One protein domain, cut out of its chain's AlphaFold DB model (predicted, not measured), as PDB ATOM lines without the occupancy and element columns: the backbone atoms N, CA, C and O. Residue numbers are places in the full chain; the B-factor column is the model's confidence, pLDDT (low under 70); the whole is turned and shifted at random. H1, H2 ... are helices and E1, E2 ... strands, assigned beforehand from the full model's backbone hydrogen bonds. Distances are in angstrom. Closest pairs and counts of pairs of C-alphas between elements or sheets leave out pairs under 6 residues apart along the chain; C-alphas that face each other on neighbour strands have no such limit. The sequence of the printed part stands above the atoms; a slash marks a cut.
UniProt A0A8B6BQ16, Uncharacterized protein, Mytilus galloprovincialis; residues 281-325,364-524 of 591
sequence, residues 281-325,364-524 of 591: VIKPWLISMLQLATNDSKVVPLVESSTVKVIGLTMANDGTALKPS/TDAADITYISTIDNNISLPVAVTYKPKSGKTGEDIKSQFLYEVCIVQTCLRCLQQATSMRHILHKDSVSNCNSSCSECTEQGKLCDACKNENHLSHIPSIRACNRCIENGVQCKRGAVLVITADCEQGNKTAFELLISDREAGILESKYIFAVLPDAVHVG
ATOM      1  N   VAL A 281      77.021   2.621 157.188       96.62
ATOM      2  CA  VAL A 281      77.376   1.455 158.006       96.62
ATOM      3  C   VAL A 281      78.870   1.166 157.871       96.62
ATOM      4  O   VAL A 281      79.364   0.868 156.781       96.62
ATOM      5  N   ILE A 282      79.581   1.215 158.992       95.75
ATOM      6  CA  ILE A 282      81.032   1.074 159.083       95.75
ATOM      7  C   ILE A 282      81.398  -0.417 159.049       95.75
ATOM      8  O   ILE A 282      81.123  -1.175 159.984       95.75
ATOM      9  N   LYS A 283      82.046  -0.852 157.957       95.31
ATOM     10  CA  LYS A 283      82.365  -2.263 157.678       95.31
ATOM     11  C   LYS A 283      83.089  -2.956 158.842       95.31
ATOM     12  O   LYS A 283      82.624  -4.025 159.248       95.31
ATOM     13  N   PRO A 284      84.201  -2.417 159.390       94.31
ATOM     14  CA  PRO A 284      84.927  -3.097 160.462       94.31
ATOM     15  C   PRO A 284      84.085  -3.293 161.726       94.31
ATOM     16  O   PRO A 284      84.190  -4.331 162.376       94.31
ATOM     17  N   TRP A 285      83.224  -2.328 162.057       95.31
ATOM     18  CA  TRP A 285      82.403  -2.371 163.267       95.31
ATOM     19  C   TRP A 285      81.267  -3.382 163.144       95.31
ATOM     20  O   TRP A 285      81.083  -4.196 164.046       95.31
ATOM     21  N   LEU A 286      80.578  -3.427 161.999       97.00
ATOM     22  CA  LEU A 286      79.556  -4.447 161.756       97.00
ATOM     23  C   LEU A 286      80.153  -5.867 161.740       97.00
ATOM     24  O   LEU A 286      79.566  -6.790 162.306       97.00
ATOM     25  N   ILE A 287      81.332  -6.049 161.129       96.94
ATOM     26  CA  ILE A 287      82.046  -7.336 161.153       96.94
ATOM     27  C   ILE A 287      82.384  -7.733 162.590       96.94
ATOM     28  O   ILE A 287      82.089  -8.861 162.981       96.94
ATOM     29  N   SER A 288      82.949  -6.812 163.374       95.94
ATOM     30  CA  SER A 288      83.322  -7.064 164.770       95.94
ATOM     31  C   SER A 288      82.100  -7.436 165.610       95.94
ATOM     32  O   SER A 288      82.131  -8.434 166.327       95.94
ATOM     33  N   MET A 289      80.989  -6.711 165.445       96.62
ATOM     34  CA  MET A 289      79.720  -7.002 166.113       96.62
ATOM     35  C   MET A 289      79.232  -8.426 165.831       96.62
ATOM     36  O   MET A 289      78.940  -9.181 166.758       96.62
ATOM     37  N   LEU A 290      79.198  -8.841 164.561       96.81
ATOM     38  CA  LEU A 290      78.762 -10.192 164.200       96.81
ATOM     39  C   LEU A 290      79.767 -11.273 164.613       96.81
ATOM     40  O   LEU A 290      79.356 -12.377 164.972       96.81
ATOM     41  N   GLN A 291      81.071 -11.000 164.574       96.50
ATOM     42  CA  GLN A 291      82.090 -11.942 165.042       96.50
ATOM     43  C   GLN A 291      81.956 -12.203 166.540       96.50
ATOM     44  O   GLN A 291      81.895 -13.365 166.937       96.50
ATOM     45  N   LEU A 292      81.845 -11.147 167.350       95.50
ATOM     46  CA  LEU A 292      81.627 -11.275 168.788       95.50
ATOM     47  C   LEU A 292      80.322 -12.032 169.059       95.50
ATOM     48  O   LEU A 292      80.333 -13.049 169.744       95.50
ATOM     49  N   ALA A 293      79.222 -11.630 168.416       95.06
ATOM     50  CA  ALA A 293      77.914 -12.237 168.650       95.06
ATOM     51  C   ALA A 293      77.788 -13.693 168.198       95.06
ATOM     52  O   ALA A 293      76.964 -14.437 168.721       95.06
ATOM     53  N   THR A 294      78.582 -14.128 167.222       93.38
ATOM     54  CA  THR A 294      78.498 -15.504 166.711       93.38
ATOM     55  C   THR A 294      79.479 -16.461 167.380       93.38
ATOM     56  O   THR A 294      79.256 -17.677 167.302       93.38
ATOM     57  N   ASN A 295      80.527 -15.932 168.022       91.94
ATOM     58  CA  ASN A 295      81.569 -16.704 168.699       91.94
ATOM     59  C   ASN A 295      81.425 -16.709 170.230       91.94
ATOM     60  O   ASN A 295      81.941 -17.626 170.864       91.94
ATOM     61  N   ASP A 296      80.739 -15.730 170.829       87.38
ATOM     62  CA  ASP A 296      80.480 -15.719 172.271       87.38
ATOM     63  C   ASP A 296      79.425 -16.773 172.644       87.38
ATOM     64  O   ASP A 296      78.302 -16.770 172.138       87.38
ATOM     65  N   SER A 297      79.783 -17.673 173.560       80.19
ATOM     66  CA  SER A 297      78.893 -18.714 174.085       80.19
ATOM     67  C   SER A 297      77.712 -18.174 174.896       80.19
ATOM     68  O   SER A 297      76.762 -18.913 175.136       80.19
ATOM     69  N   LYS A 298      77.776 -16.922 175.366       89.94
ATOM     70  CA  LYS A 298      76.693 -16.287 176.127       89.94
ATOM     71  C   LYS A 298      75.561 -15.801 175.233       89.94
ATOM     72  O   LYS A 298      74.444 -15.665 175.724       89.94
ATOM     73  N   VAL A 299      75.840 -15.547 173.952       91.06
ATOM     74  CA  VAL A 299      74.841 -15.032 173.018       91.06
ATOM     75  C   VAL A 299      73.958 -16.161 172.516       91.06
ATOM     76  O   VAL A 299      74.432 -17.103 171.876       91.06
ATOM     77  N   VAL A 300      72.656 -16.045 172.768       90.44
ATOM     78  CA  VAL A 300      71.680 -17.051 172.335       90.44
ATOM     79  C   VAL A 300      71.231 -16.755 170.898       90.44
ATOM     80  O   VAL A 300      70.661 -15.690 170.638       90.44
ATOM     81  N   PRO A 301      71.462 -17.666 169.932       93.25
ATOM     82  CA  PRO A 301      70.980 -17.476 168.572       93.25
ATOM     83  C   PRO A 301      69.451 -17.583 168.512       93.25
ATOM     84  O   PRO A 301      68.835 -18.395 169.197       93.25
ATOM     85  N   LEU A 302      68.842 -16.791 167.629       92.56
ATOM     86  CA  LEU A 302      67.416 -16.879 167.305       92.56
ATOM     87  C   LEU A 302      67.100 -18.175 166.546       92.56
ATOM     88  O   LEU A 302      66.058 -18.789 166.751       92.56
ATOM     89  N   VAL A 303      68.000 -18.562 165.638       92.25
ATOM     90  CA  VAL A 303      67.918 -19.787 164.839       92.25
ATOM     91  C   VAL A 303      69.320 -20.364 164.717       92.25
ATOM     92  O   VAL A 303      70.248 -19.646 164.338       92.25
ATOM     93  N   GLU A 304      69.472 -21.656 164.984       93.06
ATOM     94  CA  GLU A 304      70.728 -22.372 164.776       93.06
ATOM     95  C   GLU A 304      70.463 -23.736 164.135       93.06
ATOM     96  O   GLU A 304      69.641 -24.523 164.597       93.06
ATOM     97  N   SER A 305      71.151 -23.993 163.027       91.44
ATOM     98  CA  SER A 305      71.157 -25.255 162.297       91.44
ATOM     99  C   SER A 305      72.550 -25.511 161.719       91.44
ATOM    100  O   SER A 305      73.452 -24.674 161.821       91.44
ATOM    101  N   SER A 306      72.732 -26.645 161.044       90.56
ATOM    102  CA  SER A 306      73.953 -26.919 160.277       90.56
ATOM    103  C   SER A 306      74.196 -25.905 159.147       90.56
ATOM    104  O   SER A 306      75.341 -25.678 158.766       90.56
ATOM    105  N   THR A 307      73.142 -25.265 158.629       93.00
ATOM    106  CA  THR A 307      73.205 -24.350 157.480       93.00
ATOM    107  C   THR A 307      73.241 -22.877 157.872       93.00
ATOM    108  O   THR A 307      73.854 -22.075 157.165       93.00
ATOM    109  N   VAL A 308      72.623 -22.484 158.990       95.44
ATOM    110  CA  VAL A 308      72.520 -21.075 159.393       95.44
ATOM    111  C   VAL A 308      72.638 -20.900 160.905       95.44
ATOM    112  O   VAL A 308      72.115 -21.692 161.679       95.44
ATOM    113  N   LYS A 309      73.291 -19.813 161.319       96.31
ATOM    114  CA  LYS A 309      73.255 -19.276 162.678       96.31
ATOM    115  C   LYS A 309      72.824 -17.815 162.609       96.31
ATOM    116  O   LYS A 309      73.521 -16.987 162.015       96.31
ATOM    117  N   VAL A 310      71.670 -17.504 163.187       96.69
ATOM    118  CA  VAL A 310      71.058 -16.173 163.146       96.69
ATOM    119  C   VAL A 310      71.018 -15.587 164.544       96.69
ATOM    120  O   VAL A 310      70.442 -16.187 165.446       96.69
ATOM    121  N   ILE A 311      71.589 -14.400 164.716       97.62
ATOM    122  CA  ILE A 311      71.520 -13.645 165.968       97.62
ATOM    123  C   ILE A 311      70.384 -12.623 165.878       97.62
ATOM    124  O   ILE A 311      70.300 -11.879 164.899       97.62
ATOM    125  N   GLY A 312      69.512 -12.587 166.887       97.12
ATOM    126  CA  GLY A 312      68.482 -11.555 167.006       97.12
ATOM    127  C   GLY A 312      69.094 -10.229 167.452       97.12
ATOM    128  O   GLY A 312      69.809 -10.189 168.452       97.12
ATOM    129  N   LEU A 313      68.817  -9.158 166.708       97.69
ATOM    130  CA  LEU A 313      69.400  -7.836 166.915       97.69
ATOM    131  C   LEU A 313      68.328  -6.772 167.173       97.69
ATOM    132  O   LEU A 313      67.283  -6.750 166.520       97.69
ATOM    133  N   THR A 314      68.649  -5.842 168.061       96.94
ATOM    134  CA  THR A 314      67.942  -4.577 168.265       96.94
ATOM    135  C   THR A 314      68.790  -3.462 167.669       96.94
ATOM    136  O   THR A 314      69.981  -3.375 167.963       96.94
ATOM    137  N   MET A 315      68.187  -2.619 166.838       97.06
ATOM    138  CA  MET A 315      68.821  -1.452 166.233       97.06
ATOM    139  C   MET A 315      68.298  -0.195 166.928       97.06
ATOM    140  O   MET A 315      67.101   0.072 166.882       97.06
ATOM    141  N   ALA A 316      69.174   0.549 167.591       94.75
ATOM    142  CA  ALA A 316      68.843   1.800 168.257       94.75
ATOM    143  C   ALA A 316      69.493   2.961 167.508       94.75
ATOM    144  O   ALA A 316      70.681   2.890 167.202       94.75
ATOM    145  N   ASN A 317      68.734   4.008 167.211       91.62
ATOM    146  CA  ASN A 317      69.244   5.217 166.578       91.62
ATOM    147  C   ASN A 317      69.046   6.407 167.517       91.62
ATOM    148  O   ASN A 317      67.937   6.628 168.003       91.62
ATOM    149  N   ASP A 318      70.131   7.130 167.783       84.81
ATOM    150  CA  ASP A 318      70.120   8.305 168.652       84.81
ATOM    151  C   ASP A 318      70.956   9.431 168.038       84.81
ATOM    152  O   ASP A 318      72.037   9.196 167.487       84.81
ATOM    153  N   GLY A 319      70.434  10.652 168.115       83.00
ATOM    154  CA  GLY A 319      71.024  11.837 167.508       83.00
ATOM    155  C   GLY A 319      71.832  12.634 168.524       83.00
ATOM    156  O   GLY A 319      71.318  13.043 169.561       83.00
ATOM    157  N   THR A 320      73.099  12.921 168.220       83.56
ATOM    158  CA  THR A 320      73.918  13.830 169.039       83.56
ATOM    159  C   THR A 320      74.120  15.158 168.326       83.56
ATOM    160  O   THR A 320      74.652  15.188 167.216       83.56
ATOM    161  N   ALA A 321      73.747  16.259 168.982       82.25
ATOM    162  CA  ALA A 321      73.948  17.601 168.448       82.25
ATOM    163  C   ALA A 321      75.441  17.911 168.262       82.25
ATOM    164  O   ALA A 321      76.247  17.755 169.180       82.25
ATOM    165  N   LEU A 322      75.797  18.380 167.065       83.75
ATOM    166  CA  LEU A 322      77.143  18.833 166.727       83.75
ATOM    167  C   LEU A 322      77.150  20.347 166.538       83.75
ATOM    168  O   LEU A 322      76.171  20.931 166.080       83.75
ATOM    169  N   LYS A 323      78.277  20.994 166.855       83.69
ATOM    170  CA  LYS A 323      78.441  22.418 166.555       83.69
ATOM    171  C   LYS A 323      78.492  22.600 165.029       83.69
ATOM    172  O   LYS A 323      79.388  22.027 164.404       83.69
ATOM    173  N   PRO A 324      77.604  23.418 164.436       83.00
ATOM    174  CA  PRO A 324      77.622  23.665 163.001       83.00
ATOM    175  C   PRO A 324      78.938  24.330 162.614       83.00
ATOM    176  O   PRO A 324      79.232  25.453 163.028       83.00
ATOM    177  N   SER A 325      79.758  23.614 161.857       83.00
ATOM    178  CA  SER A 325      81.033  24.110 161.349       83.00
ATOM    179  C   SER A 325      81.492  23.259 160.176       83.00
ATOM    180  O   SER A 325      81.185  22.071 160.112       83.00
ATOM    181  N   THR A 364      73.971  20.704 161.076       70.25
ATOM    182  CA  THR A 364      73.673  21.624 162.187       70.25
ATOM    183  C   THR A 364      73.145  20.939 163.437       70.25
ATOM    184  O   THR A 364      73.332  21.472 164.525       70.25
ATOM    185  N   ASP A 365      72.490  19.782 163.295       61.81
ATOM    186  CA  ASP A 365      71.567  19.315 164.336       61.81
ATOM    187  C   ASP A 365      71.868  17.901 164.848       61.81
ATOM    188  O   ASP A 365      71.559  17.637 166.008       61.81
ATOM    189  N   ALA A 366      72.466  16.990 164.059       66.31
ATOM    190  CA  ALA A 366      72.781  15.649 164.563       66.31
ATOM    191  C   ALA A 366      73.824  14.862 163.748       66.31
ATOM    192  O   ALA A 366      73.771  14.807 162.515       66.31
ATOM    193  N   ALA A 367      74.720  14.177 164.463       80.06
ATOM    194  CA  ALA A 367      75.233  12.883 164.026       80.06
ATOM    195  C   ALA A 367      74.336  11.795 164.620       80.06
ATOM    196  O   ALA A 367      74.335  11.589 165.836       80.06
ATOM    197  N   ASP A 368      73.572  11.125 163.762       87.88
ATOM    198  CA  ASP A 368      72.738   9.991 164.149       87.88
ATOM    199  C   ASP A 368      73.632   8.757 164.239       87.88
ATOM    200  O   ASP A 368      74.198   8.313 163.237       87.88
ATOM    201  N   ILE A 369      73.783   8.211 165.441       91.50
ATOM    202  CA  ILE A 369      74.585   7.017 165.682       91.50
ATOM    203  C   ILE A 369      73.639   5.829 165.792       91.50
ATOM    204  O   ILE A 369      72.749   5.800 166.643       91.50
ATOM    205  N   THR A 370      73.862   4.819 164.953       95.38
ATOM    206  CA  THR A 370      73.124   3.559 165.035       95.38
ATOM    207  C   THR A 370      73.924   2.543 165.836       95.38
ATOM    208  O   THR A 370      74.988   2.074 165.415       95.38
ATOM    209  N   TYR A 371      73.370   2.170 166.984       95.94
ATOM    210  CA  TYR A 371      73.828   1.072 167.818       95.94
ATOM    211  C   TYR A 371      73.085  -0.208 167.468       95.94
ATOM    212  O   TYR A 371      71.876  -0.217 167.239       95.94
ATOM    213  N   ILE A 372      73.813  -1.316 167.485       96.94
ATOM    214  CA  ILE A 372      73.225  -2.646 167.448       96.94
ATOM    215  C   ILE A 372      73.530  -3.332 168.758       96.94
ATOM    216  O   ILE A 372      74.681  -3.384 169.185       96.94
ATOM    217  N   SER A 373      72.497  -3.922 169.342       96.44
ATOM    218  CA  SER A 373      72.633  -4.810 170.489       96.44
ATOM    219  C   SER A 373      72.059  -6.180 170.159       96.44
ATOM    220  O   SER A 373      71.083  -6.286 169.414       96.44
ATOM    221  N   THR A 374      72.648  -7.240 170.700       96.38
ATOM    222  CA  THR A 374      71.986  -8.547 170.710       96.38
ATOM    223  C   THR A 374      70.726  -8.464 171.569       96.38
ATOM    224  O   THR A 374      70.658  -7.673 172.510       96.38
ATOM    225  N   ILE A 375      69.693  -9.246 171.249       92.69
ATOM    226  CA  ILE A 375      68.407  -9.163 171.966       92.69
ATOM    227  C   ILE A 375      68.516  -9.532 173.457       92.69
ATOM    228  O   ILE A 375      67.729  -9.068 174.274       92.69
ATOM    229  N   ASP A 376      69.514 -10.338 173.810       90.06
ATOM    230  CA  ASP A 376      69.872 -10.696 175.186       90.06
ATOM    231  C   ASP A 376      70.778  -9.655 175.873       90.06
ATOM    232  O   ASP A 376      71.160  -9.836 177.027       90.06
ATOM    233  N   ASN A 377      71.108  -8.564 175.174       90.19
ATOM    234  CA  ASN A 377      71.921  -7.443 175.637       90.19
ATOM    235  C   ASN A 377      73.342  -7.822 176.105       90.19
ATOM    236  O   ASN A 377      73.973  -7.074 176.849       90.19
ATOM    237  N   ASN A 378      73.862  -8.976 175.671       92.38
ATOM    238  CA  ASN A 378      75.228  -9.402 175.984       92.38
ATOM    239  C   ASN A 378      76.286  -8.600 175.217       92.38
ATOM    240  O   ASN A 378      77.398  -8.415 175.710       92.38
ATOM    241  N   ILE A 379      75.957  -8.136 174.009       94.75
ATOM    242  CA  ILE A 379      76.868  -7.368 173.160       94.75
ATOM    243  C   ILE A 379      76.124  -6.161 172.607       94.75
ATOM    244  O   ILE A 379      75.017  -6.295 172.089       94.75
ATOM    245  N   SER A 380      76.767  -4.998 172.676       95.31
ATOM    246  CA  SER A 380      76.283  -3.753 172.095       95.31
ATOM    247  C   SER A 380      77.447  -2.986 171.481       95.31
ATOM    248  O   SER A 380      78.474  -2.807 172.135       95.31
ATOM    249  N   LEU A 381      77.306  -2.564 170.223       95.25
ATOM    250  CA  LEU A 381      78.314  -1.783 169.510       95.25
ATOM    251  C   LEU A 381      77.665  -0.755 168.574       95.25
ATOM    252  O   LEU A 381      76.644  -1.059 167.946       95.25
ATOM    253  N   PRO A 382      78.267   0.437 168.415       94.69
ATOM    254  CA  PRO A 382      77.922   1.328 167.318       94.69
ATOM    255  C   PRO A 382      78.371   0.697 165.996       94.69
ATOM    256  O   PRO A 382      79.453   0.117 165.910       94.69
ATOM    257  N   VAL A 383      77.549   0.810 164.956       95.94
ATOM    258  CA  VAL A 383      77.866   0.245 163.631       95.94
ATOM    259  C   VAL A 383      77.667   1.218 162.481       95.94
ATOM    260  O   VAL A 383      78.185   0.960 161.398       95.94
ATOM    261  N   ALA A 384      76.919   2.301 162.678       95.12
ATOM    262  CA  ALA A 384      76.695   3.299 161.644       95.12
ATOM    263  C   ALA A 384      76.667   4.704 162.234       95.12
ATOM    264  O   ALA A 384      76.325   4.895 163.403       95.12
ATOM    265  N   VAL A 385      77.020   5.669 161.394       92.00
ATOM    266  CA  VAL A 385      76.900   7.095 161.675       92.00
ATOM    267  C   VAL A 385      76.287   7.770 160.460       92.00
ATOM    268  O   VAL A 385      76.685   7.478 159.337       92.00
ATOM    269  N   THR A 386      75.334   8.667 160.671       90.06
ATOM    270  CA  THR A 386      74.732   9.454 159.596       90.06
ATOM    271  C   THR A 386      74.744  10.923 159.988       90.06
ATOM    272  O   THR A 386      74.109  11.330 160.957       90.06
ATOM    273  N   TYR A 387      75.472  11.731 159.223       87.44
ATOM    274  CA  TYR A 387      75.525  13.178 159.401       87.44
ATOM    275  C   TYR A 387      74.378  13.833 158.635       87.44
ATOM    276  O   TYR A 387      74.288  13.686 157.414       87.44
ATOM    277  N   LYS A 388      73.500  14.555 159.339       81.44
ATOM    278  CA  LYS A 388      72.326  15.179 158.720       81.44
ATOM    279  C   LYS A 388      72.275  16.691 158.921       81.44
ATOM    280  O   LYS A 388      72.473  17.176 160.039       81.44
ATOM    281  N   PRO A 389      71.923  17.450 157.870       81.75
ATOM    282  CA  PRO A 389      71.427  18.803 158.047       81.75
ATOM    283  C   PRO A 389      70.016  18.760 158.644       81.75
ATOM    284  O   PRO A 389      69.307  17.756 158.539       81.75
ATOM    285  N   LYS A 390      69.559  19.882 159.204       73.94
ATOM    286  CA  LYS A 390      68.196  20.020 159.739       73.94
ATOM    287  C   LYS A 390      67.096  19.666 158.728       73.94
ATOM    288  O   LYS A 390      66.081  19.078 159.086       73.94
ATOM    289  N   SER A 391      67.312  19.999 157.457       73.19
ATOM    290  CA  SER A 391      66.406  19.694 156.342       73.19
ATOM    291  C   SER A 391      66.275  18.193 156.046       73.19
ATOM    292  O   SER A 391      65.276  17.791 155.465       73.19
ATOM    293  N   GLY A 392      67.247  17.366 156.449       71.50
ATOM    294  CA  GLY A 392      67.298  15.925 156.165       71.50
ATOM    295  C   GLY A 392      66.656  15.031 157.230       71.50
ATOM    296  O   GLY A 392      66.870  13.820 157.217       71.50
ATOM    297  N   LYS A 393      65.914  15.610 158.182       79.50
ATOM    298  CA  LYS A 393      65.209  14.886 159.255       79.50
ATOM    299  C   LYS A 393      63.715  14.683 158.961       79.50
ATOM    300  O   LYS A 393      62.888  14.683 159.873       79.50
ATOM    301  N   THR A 394      63.343  14.538 157.690       88.56
ATOM    302  CA  THR A 394      61.957  14.203 157.324       88.56
ATOM    303  C   THR A 394      61.638  12.745 157.676       88.56
ATOM    304  O   THR A 394      62.540  11.914 157.821       88.56
ATOM    305  N   GLY A 395      60.350  12.417 157.825       91.00
ATOM    306  CA  GLY A 395      59.928  11.043 158.119       91.00
ATOM    307  C   GLY A 395      60.306  10.065 157.005       91.00
ATOM    308  O   GLY A 395      60.711   8.936 157.279       91.00
ATOM    309  N   GLU A 396      60.231  10.503 155.751       93.94
ATOM    310  CA  GLU A 396      60.602   9.734 154.566       93.94
ATOM    311  C   GLU A 396      62.110   9.471 154.491       93.94
ATOM    312  O   GLU A 396      62.522   8.341 154.198       93.94
ATOM    313  N   ASP A 397      62.934  10.477 154.798       90.44
ATOM    314  CA  ASP A 397      64.394  10.340 154.820       90.44
ATOM    315  C   ASP A 397      64.833   9.358 155.912       90.44
ATOM    316  O   ASP A 397      65.623   8.443 155.662       90.44
ATOM    317  N   ILE A 398      64.270   9.494 157.117       92.31
ATOM    318  CA  ILE A 398      64.568   8.620 158.258       92.31
ATOM    319  C   ILE A 398      64.103   7.185 157.985       92.31
ATOM    320  O   ILE A 398      64.859   6.235 158.197       92.31
ATOM    321  N   LYS A 399      62.893   6.998 157.444       95.25
ATOM    322  CA  LYS A 399      62.405   5.680 157.008       95.25
ATOM    323  C   LYS A 399      63.356   5.051 155.990       95.25
ATOM    324  O   LYS A 399      63.712   3.877 156.118       95.25
ATOM    325  N   SER A 400      63.780   5.821 154.990       94.62
ATOM    326  CA  SER A 400      64.694   5.350 153.946       94.62
ATOM    327  C   SER A 400      66.046   4.937 154.526       94.62
ATOM    328  O   SER A 400      66.574   3.887 154.147       94.62
ATOM    329  N   GLN A 401      66.567   5.698 155.491       93.06
ATOM    330  CA  GLN A 401      67.773   5.343 156.232       93.06
ATOM    331  C   GLN A 401      67.598   4.038 157.013       93.06
ATOM    332  O   GLN A 401      68.421   3.139 156.856       93.06
ATOM    333  N   PHE A 402      66.532   3.883 157.806       95.56
ATOM    334  CA  PHE A 402      66.306   2.655 158.575       95.56
ATOM    335  C   PHE A 402      66.262   1.420 157.675       95.56
ATOM    336  O   PHE A 402      66.935   0.427 157.945       95.56
ATOM    337  N   LEU A 403      65.531   1.483 156.559       96.31
ATOM    338  CA  LEU A 403      65.485   0.380 155.596       96.31
ATOM    339  C   LEU A 403      66.848   0.132 154.937       96.31
ATOM    340  O   LEU A 403      67.221  -1.018 154.688       96.31
ATOM    341  N   TYR A 404      67.606   1.195 154.656       95.62
ATOM    342  CA  TYR A 404      68.952   1.094 154.103       95.62
ATOM    343  C   TYR A 404      69.917   0.386 155.058       95.62
ATOM    344  O   TYR A 404      70.557  -0.589 154.660       95.62
ATOM    345  N   GLU A 405      69.970   0.825 156.312       96.38
ATOM    346  CA  GLU A 405      70.841   0.262 157.341       96.38
ATOM    347  C   GLU A 405      70.459  -1.183 157.658       96.38
ATOM    348  O   GLU A 405      71.322  -2.058 157.599       96.38
ATOM    349  N   VAL A 406      69.170  -1.480 157.873       96.69
ATOM    350  CA  VAL A 406      68.694  -2.854 158.119       96.69
ATOM    351  C   VAL A 406      69.088  -3.791 156.979       96.69
ATOM    352  O   VAL A 406      69.492  -4.931 157.220       96.69
ATOM    353  N   CYS A 407      69.012  -3.332 155.727       94.94
ATOM    354  CA  CYS A 407      69.422  -4.136 154.581       94.94
ATOM    355  C   CYS A 407      70.899  -4.556 154.672       94.94
ATOM    356  O   CYS A 407      71.219  -5.717 154.422       94.94
ATOM    357  N   ILE A 408      71.791  -3.636 155.049       96.75
ATOM    358  CA  ILE A 408      73.229  -3.913 155.169       96.75
ATOM    359  C   ILE A 408      73.519  -4.746 156.418       96.75
ATOM    360  O   ILE A 408      74.223  -5.751 156.328       96.75
ATOM    361  N   VAL A 409      72.943  -4.371 157.559       96.88
ATOM    362  CA  VAL A 409      73.129  -5.027 158.861       96.88
ATOM    363  C   VAL A 409      72.757  -6.505 158.818       96.88
ATOM    364  O   VAL A 409      73.428  -7.335 159.429       96.88
ATOM    365  N   GLN A 410      71.718  -6.861 158.061       96.06
ATOM    366  CA  GLN A 410      71.300  -8.254 157.929       96.06
ATOM    367  C   GLN A 410      72.205  -9.082 157.000       96.06
ATOM    368  O   GLN A 410      71.979 -10.283 156.858       96.06
ATOM    369  N   THR A 411      73.223  -8.507 156.357       97.06
ATOM    370  CA  THR A 411      74.179  -9.251 155.514       97.06
ATOM    371  C   THR A 411      74.959 -10.266 156.355       97.06
ATOM    372  O   THR A 411      75.327 -10.001 157.498       97.06
ATOM    373  N   CYS A 412      75.222 -11.459 155.813       97.12
ATOM    374  CA  CYS A 412      75.976 -12.470 156.551       97.12
ATOM    375  C   CYS A 412      77.461 -12.102 156.693       97.12
ATOM    376  O   CYS A 412      78.044 -11.442 155.829       97.12
ATOM    377  N   LEU A 413      78.092 -12.595 157.760       97.12
ATOM    378  CA  LEU A 413      79.479 -12.298 158.114       97.12
ATOM    379  C   LEU A 413      80.455 -12.604 156.968       97.12
ATOM    380  O   LEU A 413      81.327 -11.793 156.667       97.12
ATOM    381  N   ARG A 414      80.282 -13.740 156.282       95.44
ATOM    382  CA  ARG A 414      81.144 -14.127 155.153       95.44
ATOM    383  C   ARG A 414      81.024 -13.151 153.981       95.44
ATOM    384  O   ARG A 414      82.037 -12.736 153.423       95.44
ATOM    385  N   CYS A 415      79.801 -12.767 153.619       96.50
ATOM    386  CA  CYS A 415      79.582 -11.793 152.554       96.50
ATOM    387  C   CYS A 415      80.125 -10.413 152.937       96.50
ATOM    388  O   CYS A 415      80.729  -9.764 152.094       96.50
ATOM    389  N   LEU A 416      79.994  -9.996 154.201       96.75
ATOM    390  CA  LEU A 416      80.571  -8.742 154.694       96.75
ATOM    391  C   LEU A 416      82.098  -8.729 154.608       96.75
ATOM    392  O   LEU A 416      82.676  -7.742 154.161       96.75
ATOM    393  N   GLN A 417      82.763  -9.825 154.984       95.12
ATOM    394  CA  GLN A 417      84.221  -9.947 154.872       95.12
ATOM    395  C   GLN A 417      84.694  -9.752 153.423       95.12
ATOM    396  O   GLN A 417      85.701  -9.085 153.188       95.12
ATOM    397  N   GLN A 418      83.923 -10.262 152.460       93.75
ATOM    398  CA  GLN A 418      84.221 -10.196 151.026       93.75
ATOM    399  C   GLN A 418      83.714  -8.921 150.335       93.75
ATOM    400  O   GLN A 418      84.153  -8.628 149.226       93.75
ATOM    401  N   ALA A 419      82.800  -8.173 150.954       94.69
ATOM    402  CA  ALA A 419      82.228  -6.960 150.380       94.69
ATOM    403  C   ALA A 419      83.284  -5.854 150.265       94.69
ATOM    404  O   ALA A 419      84.065  -5.624 151.190       94.69
ATOM    405  N   THR A 420      83.294  -5.124 149.157       93.81
ATOM    406  CA  THR A 420      84.117  -3.919 149.012       93.81
ATOM    407  C   THR A 420      83.510  -2.761 149.805       93.81
ATOM    408  O   THR A 420      82.292  -2.587 149.840       93.81
ATOM    409  N   SER A 421      84.354  -1.952 150.442       91.38
ATOM    410  CA  SER A 421      83.943  -0.735 151.152       91.38
ATOM    411  C   SER A 421      84.748   0.449 150.642       91.38
ATOM    412  O   SER A 421      85.954   0.310 150.436       91.38
ATOM    413  N   MET A 422      84.110   1.605 150.508       88.69
ATOM    414  CA  MET A 422      84.770   2.873 150.203       88.69
ATOM    415  C   MET A 422      84.893   3.661 151.502       88.69
ATOM    416  O   MET A 422      83.929   3.723 152.252       88.69
ATOM    417  N   ARG A 423      86.095   4.153 151.833       86.56
ATOM    418  CA  ARG A 423      86.374   4.832 153.119       86.56
ATOM    419  C   ARG A 423      85.762   4.104 154.332       86.56
ATOM    420  O   ARG A 423      85.177   4.710 155.219       86.56
ATOM    421  N   HIS A 424      85.869   2.774 154.346       91.38
ATOM    422  CA  HIS A 424      85.291   1.875 155.358       91.38
ATOM    423  C   HIS A 424      83.752   1.805 155.439       91.38
ATOM    424  O   HIS A 424      83.244   1.032 156.252       91.38
ATOM    425  N   ILE A 425      83.010   2.506 154.582       93.56
ATOM    426  CA  ILE A 425      81.547   2.460 154.509       93.56
ATOM    427  C   ILE A 425      81.070   1.358 153.557       93.56
ATOM    428  O   ILE A 425      81.647   1.110 152.491       93.56
ATOM    429  N   LEU A 426      80.012   0.657 153.967       95.06
ATOM    430  CA  LEU A 426      79.310  -0.330 153.152       95.06
ATOM    431  C   LEU A 426      78.211   0.322 152.313       95.06
ATOM    432  O   LEU A 426      77.373   1.072 152.817       95.06
ATOM    433  N   HIS A 427      78.159  -0.079 151.045       93.44
ATOM    434  CA  HIS A 427      77.070   0.252 150.135       93.44
ATOM    435  C   HIS A 427      76.214  -0.979 149.837       93.44
ATOM    436  O   HIS A 427      76.712  -2.109 149.856       93.44
ATOM    437  N   LYS A 428      74.926  -0.766 149.533       90.69
ATOM    438  CA  LYS A 428      73.988  -1.844 149.167       90.69
ATOM    439  C   LYS A 428      74.510  -2.703 148.013       90.69
ATOM    440  O   LYS A 428      74.431  -3.927 148.089       90.69
ATOM    441  N   ASP A 429      75.112  -2.081 147.005       91.19
ATOM    442  CA  ASP A 429      75.635  -2.787 145.832       91.19
ATOM    443  C   ASP A 429      76.768  -3.750 146.208       91.19
ATOM    444  O   ASP A 429      76.803  -4.883 145.728       91.19
ATOM    445  N   SER A 430      77.622  -3.362 147.161       88.44
ATOM    446  CA  SER A 430      78.716  -4.200 147.666       88.44
ATOM    447  C   SER A 430      78.240  -5.456 148.401       88.44
ATOM    448  O   SER A 430      78.984  -6.434 148.493       88.44
ATOM    449  N   VAL A 431      77.020  -5.440 148.950       91.19
ATOM    450  CA  VAL A 431      76.438  -6.555 149.718       91.19
ATOM    451  C   VAL A 431      75.314  -7.283 148.977       91.19
ATOM    452  O   VAL A 431      74.809  -8.289 149.475       91.19
ATOM    453  N   SER A 432      74.969  -6.838 147.766       88.12
ATOM    454  CA  SER A 432      73.906  -7.400 146.916       88.12
ATOM    455  C   SER A 432      74.055  -8.905 146.651       88.12
ATOM    456  O   SER A 432      73.069  -9.637 146.597       88.12
ATOM    457  N   ASN A 433      75.295  -9.396 146.603       87.31
ATOM    458  CA  ASN A 433      75.622 -10.814 146.437       87.31
ATOM    459  C   ASN A 433      75.163 -11.699 147.614       87.31
ATOM    460  O   ASN A 433      75.153 -12.925 147.508       87.31
ATOM    461  N   CYS A 434      74.797 -11.115 148.758       93.94
ATOM    462  CA  CYS A 434      74.256 -11.839 149.902       93.94
ATOM    463  C   CYS A 434      72.746 -12.078 149.751       93.94
ATOM    464  O   CYS A 434      71.942 -11.589 150.549       93.94
ATOM    465  N   ASN A 435      72.353 -12.868 148.752       92.50
ATOM    466  CA  ASN A 435      70.949 -13.199 148.548       92.50
ATOM    467  C   ASN A 435      70.515 -14.402 149.400       92.50
ATOM    468  O   ASN A 435      71.182 -15.430 149.422       92.50
ATOM    469  N   SER A 436      69.391 -14.259 150.098       92.62
ATOM    470  CA  SER A 436      68.760 -15.295 150.937       92.62
ATOM    471  C   SER A 436      67.252 -15.401 150.695       92.62
ATOM    472  O   SER A 436      66.547 -16.094 151.430       92.62
ATOM    473  N   SER A 437      66.740 -14.671 149.699       92.00
ATOM    474  CA  SER A 437      65.336 -14.711 149.318       92.00
ATOM    475  C   SER A 437      65.075 -15.835 148.318       92.00
ATOM    476  O   SER A 437      65.935 -16.230 147.534       92.00
ATOM    477  N   CYS A 438      63.849 -16.343 148.352       92.75
ATOM    478  CA  CYS A 438      63.306 -17.266 147.367       92.75
ATOM    479  C   CYS A 438      61.916 -16.746 146.998       92.75
ATOM    480  O   CYS A 438      61.096 -16.525 147.897       92.75
ATOM    481  N   SER A 439      61.671 -16.521 145.706       91.44
ATOM    482  CA  SER A 439      60.400 -15.987 145.200       91.44
ATOM    483  C   SER A 439      59.233 -16.891 145.588       91.44
ATOM    484  O   SER A 439      58.301 -16.432 146.239       91.44
ATOM    485  N   GLU A 440      59.356 -18.194 145.334       93.00
ATOM    486  CA  GLU A 440      58.321 -19.181 145.656       93.00
ATOM    487  C   GLU A 440      57.988 -19.212 147.157       93.00
ATOM    488  O   GLU A 440      56.822 -19.189 147.550       93.00
ATOM    489  N   CYS A 441      59.009 -19.195 148.021       92.75
ATOM    490  CA  CYS A 441      58.801 -19.151 149.470       92.75
ATOM    491  C   CYS A 441      58.096 -17.864 149.927       92.75
ATOM    492  O   CYS A 441      57.328 -17.882 150.890       92.75
ATOM    493  N   THR A 442      58.396 -16.746 149.261       88.75
ATOM    494  CA  THR A 442      57.844 -15.430 149.593       88.75
ATOM    495  C   THR A 442      56.380 -15.343 149.178       88.75
ATOM    496  O   THR A 442      55.548 -14.956 149.991       88.75
ATOM    497  N   GLU A 443      56.056 -15.773 147.960       88.94
ATOM    498  CA  GLU A 443      54.689 -15.772 147.428       88.94
ATOM    499  C   GLU A 443      53.767 -16.723 148.200       88.94
ATOM    500  O   GLU A 443      52.626 -16.382 148.498       88.94
ATOM    501  N   GLN A 444      54.260 -17.908 148.572       89.31
ATOM    502  CA  GLN A 444      53.449 -18.899 149.283       89.31
ATOM    503  C   GLN A 444      53.371 -18.662 150.804       89.31
ATOM    504  O   GLN A 444      52.598 -19.340 151.485       89.31
ATOM    505  N   GLY A 445      54.208 -17.780 151.372       88.44
ATOM    506  CA  GLY A 445      54.314 -17.575 152.826       88.44
ATOM    507  C   GLY A 445      54.722 -18.836 153.611       88.44
ATOM    508  O   GLY A 445      54.386 -18.992 154.792       88.44
ATOM    509  N   LYS A 446      55.394 -19.783 152.942       92.06
ATOM    510  CA  LYS A 446      55.833 -21.080 153.481       92.06
ATOM    511  C   LYS A 446      57.067 -21.585 152.732       92.06
ATOM    512  O   LYS A 446      57.389 -21.105 151.655       92.06
ATOM    513  N   LEU A 447      57.771 -22.552 153.316       92.06
ATOM    514  CA  LEU A 447      58.934 -23.178 152.683       92.06
ATOM    515  C   LEU A 447      58.513 -24.027 151.475       92.06
ATOM    516  O   LEU A 447      57.701 -24.945 151.635       92.06
ATOM    517  N   CYS A 448      59.112 -23.766 150.311       94.12
ATOM    518  CA  CYS A 448      59.014 -24.651 149.152       94.12
ATOM    519  C   CYS A 448      59.916 -25.883 149.311       94.12
ATOM    520  O   CYS A 448      60.829 -25.902 150.144       94.12
ATOM    521  N   ASP A 449      59.671 -26.922 148.513       92.88
ATOM    522  CA  ASP A 449      60.349 -28.212 148.678       92.88
ATOM    523  C   ASP A 449      61.846 -28.146 148.347       92.88
ATOM    524  O   ASP A 449      62.647 -28.777 149.035       92.88
ATOM    525  N   ALA A 450      62.255 -27.296 147.398       91.69
ATOM    526  CA  ALA A 450      63.672 -27.039 147.127       91.69
ATOM    527  C   ALA A 450      64.392 -26.477 148.368       91.69
ATOM    528  O   ALA A 450      65.433 -26.985 148.775       91.69
ATOM    529  N   CYS A 451      63.786 -25.493 149.038       91.31
ATOM    530  CA  CYS A 451      64.370 -24.885 150.233       91.31
ATOM    531  C   CYS A 451      64.374 -25.843 151.436       91.31
ATOM    532  O   CYS A 451      65.282 -25.777 152.265       91.31
ATOM    533  N   LYS A 452      63.387 -26.745 151.539       90.38
ATOM    534  CA  LYS A 452      63.404 -27.817 152.550       90.38
ATOM    535  C   LYS A 452      64.568 -28.779 152.316       90.38
ATOM    536  O   LYS A 452      65.241 -29.138 153.276       90.38
ATOM    537  N   ASN A 453      64.832 -29.146 151.061       89.12
ATOM    538  CA  ASN A 453      65.955 -30.017 150.698       89.12
ATOM    539  C   ASN A 453      67.318 -29.364 150.996       89.12
ATOM    540  O   ASN A 453      68.266 -30.056 151.355       89.12
ATOM    541  N   GLU A 454      67.404 -28.033 150.930       86.75
ATOM    542  CA  GLU A 454      68.576 -27.244 151.350       86.75
ATOM    543  C   GLU A 454      68.660 -27.019 152.875       86.75
ATOM    544  O   GLU A 454      69.486 -26.239 153.352       86.75
ATOM    545  N   ASN A 455      67.825 -27.698 153.669       86.62
ATOM    546  CA  ASN A 455      67.758 -27.570 155.128       86.62
ATOM    547  C   ASN A 455      67.501 -26.130 155.614       86.62
ATOM    548  O   ASN A 455      68.024 -25.704 156.651       86.62
ATOM    549  N   HIS A 456      66.697 -25.355 154.884       89.25
ATOM    550  CA  HIS A 456      66.189 -24.087 155.397       89.25
ATOM    551  C   HIS A 456      65.057 -24.305 156.407       89.25
ATOM    552  O   HIS A 456      64.149 -25.099 156.184       89.25
ATOM    553  N   LEU A 457      65.082 -23.533 157.500       87.25
ATOM    554  CA  LEU A 457      64.092 -23.612 158.585       87.25
ATOM    555  C   LEU A 457      62.938 -22.611 158.454       87.25
ATOM    556  O   LEU A 457      61.939 -22.720 159.158       87.25
ATOM    557  N   SER A 458      63.048 -21.626 157.562       90.81
ATOM    558  CA  SER A 458      62.007 -20.617 157.378       90.81
ATOM    559  C   SER A 458      61.960 -20.086 155.953       90.81
ATOM    560  O   SER A 458      62.955 -20.115 155.236       90.81
ATOM    561  N   HIS A 459      60.794 -19.575 155.561       90.50
ATOM    562  CA  HIS A 459      60.575 -18.871 154.300       90.50
ATOM    563  C   HIS A 459      61.083 -17.418 154.335       90.50
ATOM    564  O   HIS A 459      61.329 -16.839 153.280       90.50
ATOM    565  N   ILE A 460      61.281 -16.846 155.529       92.44
ATOM    566  CA  ILE A 460      61.676 -15.444 155.737       92.44
ATOM    567  C   ILE A 460      63.167 -15.246 155.397       92.44
ATOM    568  O   ILE A 460      64.012 -15.877 156.037       92.44
ATOM    569  N   PRO A 461      63.533 -14.330 154.477       93.06
ATOM    570  CA  PRO A 461      64.918 -14.160 154.018       93.06
ATOM    571  C   PRO A 461      65.946 -13.890 155.131       93.06
ATOM    572  O   PRO A 461      67.028 -14.477 155.146       93.06
ATOM    573  N   SER A 462      65.608 -13.041 156.104       93.12
ATOM    574  CA  SER A 462      66.539 -12.589 157.155       93.12
ATOM    575  C   SER A 462      66.984 -13.691 158.112       93.12
ATOM    576  O   SER A 462      68.021 -13.560 158.758       93.12
ATOM    577  N   ILE A 463      66.231 -14.790 158.180       93.38
ATOM    578  CA  ILE A 463      66.516 -15.935 159.055       93.38
ATOM    579  C   ILE A 463      66.957 -17.184 158.275       93.38
ATOM    580  O   ILE A 463      66.941 -18.297 158.795       93.38
ATOM    581  N   ARG A 464      67.372 -17.001 157.018       93.19
ATOM    582  CA  ARG A 464      67.897 -18.054 156.143       93.19
ATOM    583  C   ARG A 464      69.383 -17.871 155.858       93.19
ATOM    584  O   ARG A 464      69.921 -16.760 155.924       93.19
ATOM    585  N   ALA A 465      70.031 -18.975 155.484       95.19
ATOM    586  CA  ALA A 465      71.345 -18.936 154.855       95.19
ATOM    587  C   ALA A 465      71.272 -18.222 153.496       95.19
ATOM    588  O   ALA A 465      70.242 -18.274 152.824       95.19
ATOM    589  N   CYS A 466      72.352 -17.546 153.102       95.44
ATOM    590  CA  CYS A 466      72.466 -16.992 151.756       95.44
ATOM    591  C   CYS A 466      73.004 -18.035 150.767       95.44
ATOM    592  O   CYS A 466      73.778 -18.912 151.161       95.44
ATOM    593  N   ASN A 467      72.656 -17.887 149.487       93.56
ATOM    594  CA  ASN A 467      73.020 -18.823 148.415       93.56
ATOM    595  C   ASN A 467      74.532 -19.067 148.373       93.56
ATOM    596  O   ASN A 467      74.987 -20.203 148.351       93.56
ATOM    597  N   ARG A 468      75.327 -18.003 148.527       93.69
ATOM    598  CA  ARG A 468      76.790 -18.094 148.542       93.69
ATOM    599  C   ARG A 468      77.326 -18.960 149.685       93.69
ATOM    600  O   ARG A 468      78.324 -19.651 149.509       93.69
ATOM    601  N   CYS A 469      76.725 -18.917 150.872       95.25
ATOM    602  CA  CYS A 469      77.159 -19.780 151.975       95.25
ATOM    603  C   CYS A 469      76.801 -21.246 151.710       95.25
ATOM    604  O   CYS A 469      77.626 -22.113 151.992       95.25
ATOM    605  N   ILE A 470      75.625 -21.495 151.123       93.25
ATOM    606  CA  ILE A 470      75.154 -22.835 150.742       93.25
ATOM    607  C   ILE A 470      76.075 -23.439 149.677       93.25
ATOM    608  O   ILE A 470      76.614 -24.521 149.884       93.25
ATOM    609  N   GLU A 471      76.343 -22.703 148.595       92.75
ATOM    610  CA  GLU A 471      77.245 -23.110 147.506       92.75
ATOM    611  C   GLU A 471      78.658 -23.439 148.005       92.75
ATOM    612  O   GLU A 471      79.314 -24.343 147.498       92.75
ATOM    613  N   ASN A 472      79.132 -22.714 149.021       91.69
ATOM    614  CA  ASN A 472      80.450 -22.933 149.612       91.69
ATOM    615  C   ASN A 472      80.457 -23.964 150.753       91.69
ATOM    616  O   ASN A 472      81.497 -24.130 151.393       91.69
ATOM    617  N   GLY A 473      79.325 -24.604 151.058       92.12
ATOM    618  CA  GLY A 473      79.225 -25.623 152.105       92.12
ATOM    619  C   GLY A 473      79.583 -25.123 153.508       92.12
ATOM    620  O   GLY A 473      80.112 -25.890 154.309       92.12
ATOM    621  N   VAL A 474      79.341 -23.843 153.818       94.00
ATOM    622  CA  VAL A 474      79.627 -23.273 155.146       94.00
ATOM    623  C   VAL A 474      78.366 -22.826 155.868       94.00
ATOM    624  O   VAL A 474      77.411 -22.348 155.254       94.00
ATOM    625  N   GLN A 475      78.400 -22.883 157.200       95.19
ATOM    626  CA  GLN A 475      77.333 -22.327 158.024       95.19
ATOM    627  C   GLN A 475      77.253 -20.802 157.836       95.19
ATOM    628  O   GLN A 475      78.219 -20.063 158.051       95.19
ATOM    629  N   CYS A 476      76.076 -20.313 157.452       97.00
ATOM    630  CA  CYS A 476      75.820 -18.894 157.259       97.00
ATOM    631  C   CYS A 476      75.560 -18.197 158.601       97.00
ATOM    632  O   CYS A 476      74.504 -18.378 159.199       97.00
ATOM    633  N   LYS A 477      76.494 -17.358 159.052       97.31
ATOM    634  CA  LYS A 477      76.371 -16.561 160.283       97.31
ATOM    635  C   LYS A 477      75.873 -15.148 159.968       97.31
ATOM    636  O   LYS A 477      76.526 -14.457 159.185       97.31
ATOM    637  N   ARG A 478      74.748 -14.701 160.534       96.62
ATOM    638  CA  ARG A 478      74.190 -13.357 160.263       96.62
ATOM    639  C   ARG A 478      73.359 -12.795 161.415       96.62
ATOM    640  O   ARG A 478      72.953 -13.534 162.306       96.62
ATOM    641  N   GLY A 479      73.079 -11.498 161.353       96.69
ATOM    642  CA  GLY A 479      72.108 -10.832 162.216       96.69
ATOM    643  C   GLY A 479      70.735 -10.705 161.555       96.69
ATOM    644  O   GLY A 479      70.645 -10.559 160.337       96.69
ATOM    645  N   ALA A 480      69.675 -10.726 162.358       97.19
ATOM    646  CA  ALA A 480      68.323 -10.363 161.951       97.19
ATOM    647  C   ALA A 480      67.824  -9.230 162.851       97.19
ATOM    648  O   ALA A 480      67.798  -9.385 164.071       97.19
ATOM    649  N   VAL A 481      67.443  -8.094 162.261       97.88
ATOM    650  CA  VAL A 481      66.941  -6.950 163.035       97.88
ATOM    651  C   VAL A 481      65.486  -7.221 163.399       97.88
ATOM    652  O   VAL A 481      64.637  -7.367 162.521       97.88
ATOM    653  N   LEU A 482      65.211  -7.319 164.699       97.19
ATOM    654  CA  LEU A 482      63.898  -7.643 165.260       97.19
ATOM    655  C   LEU A 482      63.183  -6.420 165.821       97.19
ATOM    656  O   LEU A 482      61.957  -6.404 165.877       97.19
ATOM    657  N   VAL A 483      63.931  -5.400 166.228       96.31
ATOM    658  CA  VAL A 483      63.388  -4.160 166.779       96.31
ATOM    659  C   VAL A 483      64.229  -2.995 166.276       96.31
ATOM    660  O   VAL A 483      65.455  -3.069 166.305       96.31
ATOM    661  N   ILE A 484      63.564  -1.932 165.839       96.75
ATOM    662  CA  ILE A 484      64.143  -0.605 165.657       96.75
ATOM    663  C   ILE A 484      63.601   0.279 166.771       96.75
ATOM    664  O   ILE A 484      62.390   0.323 166.992       96.75
ATOM    665  N   THR A 485      64.491   0.977 167.461       95.12
ATOM    666  CA  THR A 485      64.127   1.961 168.470       95.12
ATOM    667  C   THR A 485      64.829   3.283 168.225       95.12
ATOM    668  O   THR A 485      65.962   3.318 167.751       95.12
ATOM    669  N   ALA A 486      64.115   4.369 168.482       93.12
ATOM    670  CA  ALA A 486      64.589   5.731 168.320       93.12
ATOM    671  C   ALA A 486      63.872   6.628 169.333       93.12
ATOM    672  O   ALA A 486      62.892   6.209 169.967       93.12
ATOM    673  N   ASP A 487      64.361   7.853 169.483       88.81
ATOM    674  CA  ASP A 487      63.701   8.863 170.298       88.81
ATOM    675  C   ASP A 487      62.314   9.256 169.738       88.81
ATOM    676  O   ASP A 487      61.838   8.770 168.708       88.81
ATOM    677  N   CYS A 488      61.638  10.150 170.456       86.31
ATOM    678  CA  CYS A 488      60.318  10.641 170.074       86.31
ATOM    679  C   CYS A 488      60.377  11.928 169.226       86.31
ATOM    680  O   CYS A 488      59.395  12.678 169.219       86.31
ATOM    681  N   GLU A 489      61.496  12.230 168.550       87.44
ATOM    682  CA  GLU A 489      61.580  13.370 167.629       87.44
ATOM    683  C   GLU A 489      60.540  13.216 166.504       87.44
ATOM    684  O   GLU A 489      60.213  12.110 166.064       87.44
ATOM    685  N   GLN A 490      59.993  14.337 166.021       88.12
ATOM    686  CA  GLN A 490      58.899  14.329 165.046       88.12
ATOM    687  C   GLN A 490      59.248  13.548 163.769       88.12
ATOM    688  O   GLN A 490      58.389  12.845 163.242       88.12
ATOM    689  N   GLY A 491      60.495  13.631 163.292       89.69
ATOM    690  CA  GLY A 491      60.955  12.866 162.132       89.69
ATOM    691  C   GLY A 491      60.911  11.352 162.371       89.69
ATOM    692  O   GLY A 491      60.341  10.618 161.563       89.69
ATOM    693  N   ASN A 492      61.434  10.889 163.511       91.69
ATOM    694  CA  ASN A 492      61.428   9.476 163.903       91.69
ATOM    695  C   ASN A 492      60.004   8.945 164.086       91.69
ATOM    696  O   ASN A 492      59.669   7.864 163.597       91.69
ATOM    697  N   LYS A 493      59.132   9.744 164.709       92.44
ATOM    698  CA  LYS A 493      57.710   9.422 164.850       92.44
ATOM    699  C   LYS A 493      57.033   9.227 163.490       92.44
ATOM    700  O   LYS A 493      56.425   8.181 163.268       92.44
ATOM    701  N   THR A 494      57.163  10.193 162.577       95.31
ATOM    702  CA  THR A 494      56.575  10.091 161.231       95.31
ATOM    703  C   THR A 494      57.136   8.878 160.479       95.31
ATOM    704  O   THR A 494      56.386   8.146 159.837       95.31
ATOM    705  N   ALA A 495      58.438   8.598 160.596       95.62
ATOM    706  CA  ALA A 495      59.051   7.418 159.986       95.62
ATOM    707  C   ALA A 495      58.452   6.103 160.515       95.62
ATOM    708  O   ALA A 495      58.192   5.185 159.735       95.62
ATOM    709  N   PHE A 496      58.200   6.006 161.825       96.06
ATOM    710  CA  PHE A 496      57.552   4.840 162.429       96.06
ATOM    711  C   PHE A 496      56.110   4.671 161.947       96.06
ATOM    712  O   PHE A 496      55.727   3.558 161.589       96.06
ATOM    713  N   GLU A 497      55.335   5.753 161.867       96.06
ATOM    714  CA  GLU A 497      53.970   5.729 161.324       96.06
ATOM    715  C   GLU A 497      53.958   5.249 159.862       96.06
ATOM    716  O   GLU A 497      53.171   4.369 159.504       96.06
ATOM    717  N   LEU A 498      54.887   5.737 159.033       96.94
ATOM    718  CA  LEU A 498      55.044   5.292 157.645       96.94
ATOM    719  C   LEU A 498      55.451   3.814 157.543       96.94
ATOM    720  O   LEU A 498      54.964   3.107 156.666       96.94
ATOM    721  N   LEU A 499      56.342   3.329 158.412       96.62
ATOM    722  CA  LEU A 499      56.764   1.923 158.430       96.62
ATOM    723  C   LEU A 499      55.635   0.980 158.867       96.62
ATOM    724  O   LEU A 499      55.520  -0.126 158.335       96.62
ATOM    725  N   ILE A 500      54.808   1.405 159.825       95.56
ATOM    726  CA  ILE A 500      53.618   0.660 160.256       95.56
ATOM    727  C   ILE A 500      52.599   0.611 159.114       95.56
ATOM    728  O   ILE A 500      52.153  -0.478 158.755       95.56
ATOM    729  N   SER A 501      52.312   1.755 158.488       96.19
ATOM    730  CA  SER A 501      51.390   1.853 157.351       96.19
ATOM    731  C   SER A 501      51.826   0.973 156.170       96.19
ATOM    732  O   SER A 501      51.044   0.164 155.673       96.19
ATOM    733  N   ASP A 502      53.104   1.027 155.774       95.69
ATOM    734  CA  ASP A 502      53.658   0.178 154.707       95.69
ATOM    735  C   ASP A 502      53.520  -1.320 155.008       95.69
ATOM    736  O   ASP A 502      53.320  -2.133 154.100       95.69
ATOM    737  N   ARG A 503      53.664  -1.704 156.280       93.94
ATOM    738  CA  ARG A 503      53.502  -3.091 156.717       93.94
ATOM    739  C   ARG A 503      52.047  -3.534 156.641       93.94
ATOM    740  O   ARG A 503      51.791  -4.639 156.172       93.94
ATOM    741  N   GLU A 504      51.118  -2.704 157.099       94.00
ATOM    742  CA  GLU A 504      49.680  -2.987 157.041       94.00
ATOM    743  C   GLU A 504      49.176  -3.061 155.596       94.00
ATOM    744  O   GLU A 504      48.365  -3.926 155.269       94.00
ATOM    745  N   ALA A 505      49.726  -2.228 154.709       94.38
ATOM    746  CA  ALA A 505      49.447  -2.250 153.278       94.38
ATOM    747  C   ALA A 505      50.134  -3.406 152.520       94.38
ATOM    748  O   ALA A 505      49.867  -3.600 151.334       94.38
ATOM    749  N   GLY A 506      51.030  -4.168 153.162       89.75
ATOM    750  CA  GLY A 506      51.778  -5.258 152.524       89.75
ATOM    751  C   GLY A 506      52.834  -4.799 151.507       89.75
ATOM    752  O   GLY A 506      53.263  -5.592 150.674       89.75
ATOM    753  N   ILE A 507      53.249  -3.530 151.564       92.88
ATOM    754  CA  ILE A 507      54.244  -2.920 150.664       92.88
ATOM    755  C   ILE A 507      55.670  -3.212 151.153       92.88
ATOM    756  O   ILE A 507      56.612  -3.299 150.363       92.88
ATOM    757  N   LEU A 508      55.840  -3.379 152.466       92.25
ATOM    758  CA  LEU A 508      57.140  -3.624 153.077       92.25
ATOM    759  C   LEU A 508      57.701  -5.005 152.680       92.25
ATOM    760  O   LEU A 508      57.058  -6.032 152.896       92.25
ATOM    761  N   GLU A 509      58.928  -5.042 152.145       89.88
ATOM    762  CA  GLU A 509      59.572  -6.294 151.719       89.88
ATOM    763  C   GLU A 509      59.665  -7.335 152.855       89.88
ATOM    764  O   GLU A 509      59.967  -7.008 154.005       89.88
ATOM    765  N   SER A 510      59.544  -8.624 152.512       87.69
ATOM    766  CA  SER A 510      59.537  -9.752 153.467       87.69
ATOM    767  C   SER A 510      60.814  -9.911 154.306       87.69
ATOM    768  O   SER A 510      60.815 -10.613 155.318       87.69
ATOM    769  N   LYS A 511      61.913  -9.253 153.915       89.69
ATOM    770  CA  LYS A 511      63.170  -9.203 154.681       89.69
ATOM    771  C   LYS A 511      63.119  -8.247 155.885       89.69
ATOM    772  O   LYS A 511      64.014  -8.275 156.731       89.69
ATOM    773  N   TYR A 512      62.116  -7.379 155.982       94.38
ATOM    774  CA  TYR A 512      61.989  -6.401 157.064       94.38
ATOM    775  C   TYR A 512      61.018  -6.903 158.141       94.38
ATOM    776  O   TYR A 512      59.837  -6.553 158.172       94.38
ATOM    777  N   ILE A 513      61.538  -7.734 159.048       93.69
ATOM    778  CA  ILE A 513      60.751  -8.386 160.112       93.69
ATOM    779  C   ILE A 513      60.692  -7.606 161.434       93.69
ATOM    780  O   ILE A 513      60.039  -8.052 162.373       93.69
ATOM    781  N   PHE A 514      61.361  -6.456 161.520       96.31
ATOM    782  CA  PHE A 514      61.516  -5.700 162.763       96.31
ATOM    783  C   PHE A 514      60.210  -5.063 163.258       96.31
ATOM    784  O   PHE A 514      59.403  -4.608 162.459       96.31
ATOM    785  N   ALA A 515      59.991  -4.930 164.560       95.62
ATOM    786  CA  ALA A 515      59.022  -3.978 165.106       95.62
ATOM    787  C   ALA A 515      59.660  -2.587 165.243       95.62
ATOM    788  O   ALA A 515      60.874  -2.486 165.394       95.62
ATOM    789  N   VAL A 516      58.859  -1.524 165.206       95.44
ATOM    790  CA  VAL A 516      59.311  -0.171 165.567       95.44
ATOM    791  C   VAL A 516      58.783   0.160 166.958       95.44
ATOM    792  O   VAL A 516      57.602  -0.061 167.223       95.44
ATOM    793  N   LEU A 517      59.651   0.625 167.855       93.25
ATOM    794  CA  LEU A 517      59.299   0.952 169.238       93.25
ATOM    795  C   LEU A 517      59.935   2.289 169.644       93.25
ATOM    796  O   LEU A 517      61.151   2.435 169.511       93.25
ATOM    797  N   PRO A 518      59.169   3.257 170.175       92.12
ATOM    798  CA  PRO A 518      59.765   4.469 170.728       92.12
ATOM    799  C   PRO A 518      60.610   4.127 171.959       92.12
ATOM    800  O   PRO A 518      60.298   3.177 172.685       92.12
ATOM    801  N   ASP A 519      61.653   4.912 172.226       89.31
ATOM    802  CA  ASP A 519      62.422   4.764 173.459       89.31
ATOM    803  C   ASP A 519      61.519   5.003 174.682       89.31
ATOM    804  O   ASP A 519      61.005   6.101 174.927       89.31
ATOM    805  N   ALA A 520      61.355   3.951 175.484       87.62
ATOM    806  CA  ALA A 520      60.526   3.950 176.679       87.62
ATOM    807  C   ALA A 520      60.940   5.029 177.695       87.62
ATOM    808  O   ALA A 520      60.078   5.593 178.375       87.62
ATOM    809  N   VAL A 521      62.236   5.351 177.793       88.12
ATOM    810  CA  VAL A 521      62.726   6.405 178.693       88.12
ATOM    811  C   VAL A 521      62.216   7.765 178.229       88.12
ATOM    812  O   VAL A 521      61.734   8.552 179.047       88.12
ATOM    813  N   HIS A 522      62.278   8.039 176.926       86.31
ATOM    814  CA  HIS A 522      61.769   9.279 176.346       86.31
ATOM    815  C   HIS A 522      60.249   9.384 176.484       86.31
ATOM    816  O   HIS A 522      59.764  10.413 176.951       86.31
ATOM    817  N   VAL A 523      59.505   8.303 176.224       87.44
ATOM    818  CA  VAL A 523      58.051   8.255 176.468       87.44
ATOM    819  C   VAL A 523      57.725   8.568 177.933       87.44
ATOM    820  O   VAL A 523      56.856   9.393 178.216       87.44
ATOM    821  N   GLY A 524      58.453   7.968 178.880       86.69
ATOM    822  CA  GLY A 524      58.274   8.223 180.309       86.69
ATOM    823  C   GLY A 524      58.592   9.668 180.711       86.69
ATOM    824  O   GLY A 524      57.847  10.269 181.487       86.69
TER     825      GLY A 524
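AT A GLANCE: This is residues 281 to 325 and 364 to 524 of the 591 residues of an uncharacterized protein of Mytilus galloprovincialis (UniProt A0A8B6BQ16). A strongly twisted sheet of five strands has the longer helices H1, H2 and H8 packed over one face. Beyond one end of the sheet, short H5 and H6 with their loops reach away from the body, and small H9 ends the printed part near the edge strand E5. The sheet is mixed, in the order E3, E2, E1, E4, E5. The 206 printed residues, mixed in class, include nine named helices and five named strands, in the order H1 E1 E2 E3 H2 H3 H4 H5 H6 H7 E4 H8 E5 H9. The whole is compact, with a radius of gyration of the C-alphas of 17.2 A and spans of 54 by 36 by 33 A.

IN THESE COORDINATES: The strands are E1, residues 308 to 320, 36.2 A long; E2, 366 to 374, 25.0 A; E3, 380 to 388, 23.5 A; E4, 476 to 486, 29.2 A, which bends by 51 degrees at residue 483; and E5, 515 to 518. The longer helices are H1, residues 283 to 295, 18.2 A, beginning at C-alpha 283 (82.365, -2.263, 157.678); H2, 395 to 409, 20.8 A; and H8, 490 to 504, 21.2 A. The shorter ones are H3, 413 to 418; H4, 428 to 431; H5, 439 to 444; H6, 449 to 453; H7, 467 to 471; and H9, 520 to 524, ending at C-alpha 524 (58.274, 8.223, 180.309).

HOW THE PARTS SIT: E1 and E4 are parallel, with N 313 and O 480 2.8 A apart; E4 and E5 are parallel, with N 484 and O 515 at 2.8 A. E2 is antiparallel to E1, with N 316 and O 371 at 2.8 A, and forms a hairpin with E3, with N 370 and O 384 at 2.9 A. H1, H2, H3 and H8 are on one face, two layers, helices over a sheet. E4, H8 and E5 form a strand-helix-strand unit, two parallel strands joined through a helix, with a right-handed crossover. H8's height over the sheet is 9.7 A. H2 touches H8 with residues 395 to 399 alone, closest at C-alphas 395 and 495, 4.2 A. H1 touches H3, closest at C-alphas 287 and 413, 6.4 A. H4 touches H2, closest at C-alphas 428 and 408, 6.4 A. H7 only grazes the sheet with residues 467 to 470. H5 and H6 are near each other, and H9 touches no helix. Every O i to N i+4 pair is within hydrogen-bond range in H1, H2, H3, H5, H6, H7, H8 and H9; H4 is too short for one.

THE WHOLE: The C-alphas farthest apart, those of Ser 325 and Asp 449, are 57.7 A apart. Residues 326 to 363 are not printed; C-alphas 325 and 364 are 7.8 A apart across this cut. The links H1 to E1 and H6 to H7 are long. Mean pLDDT of the printed part is 91.8; residues 365 to 366 are under 70.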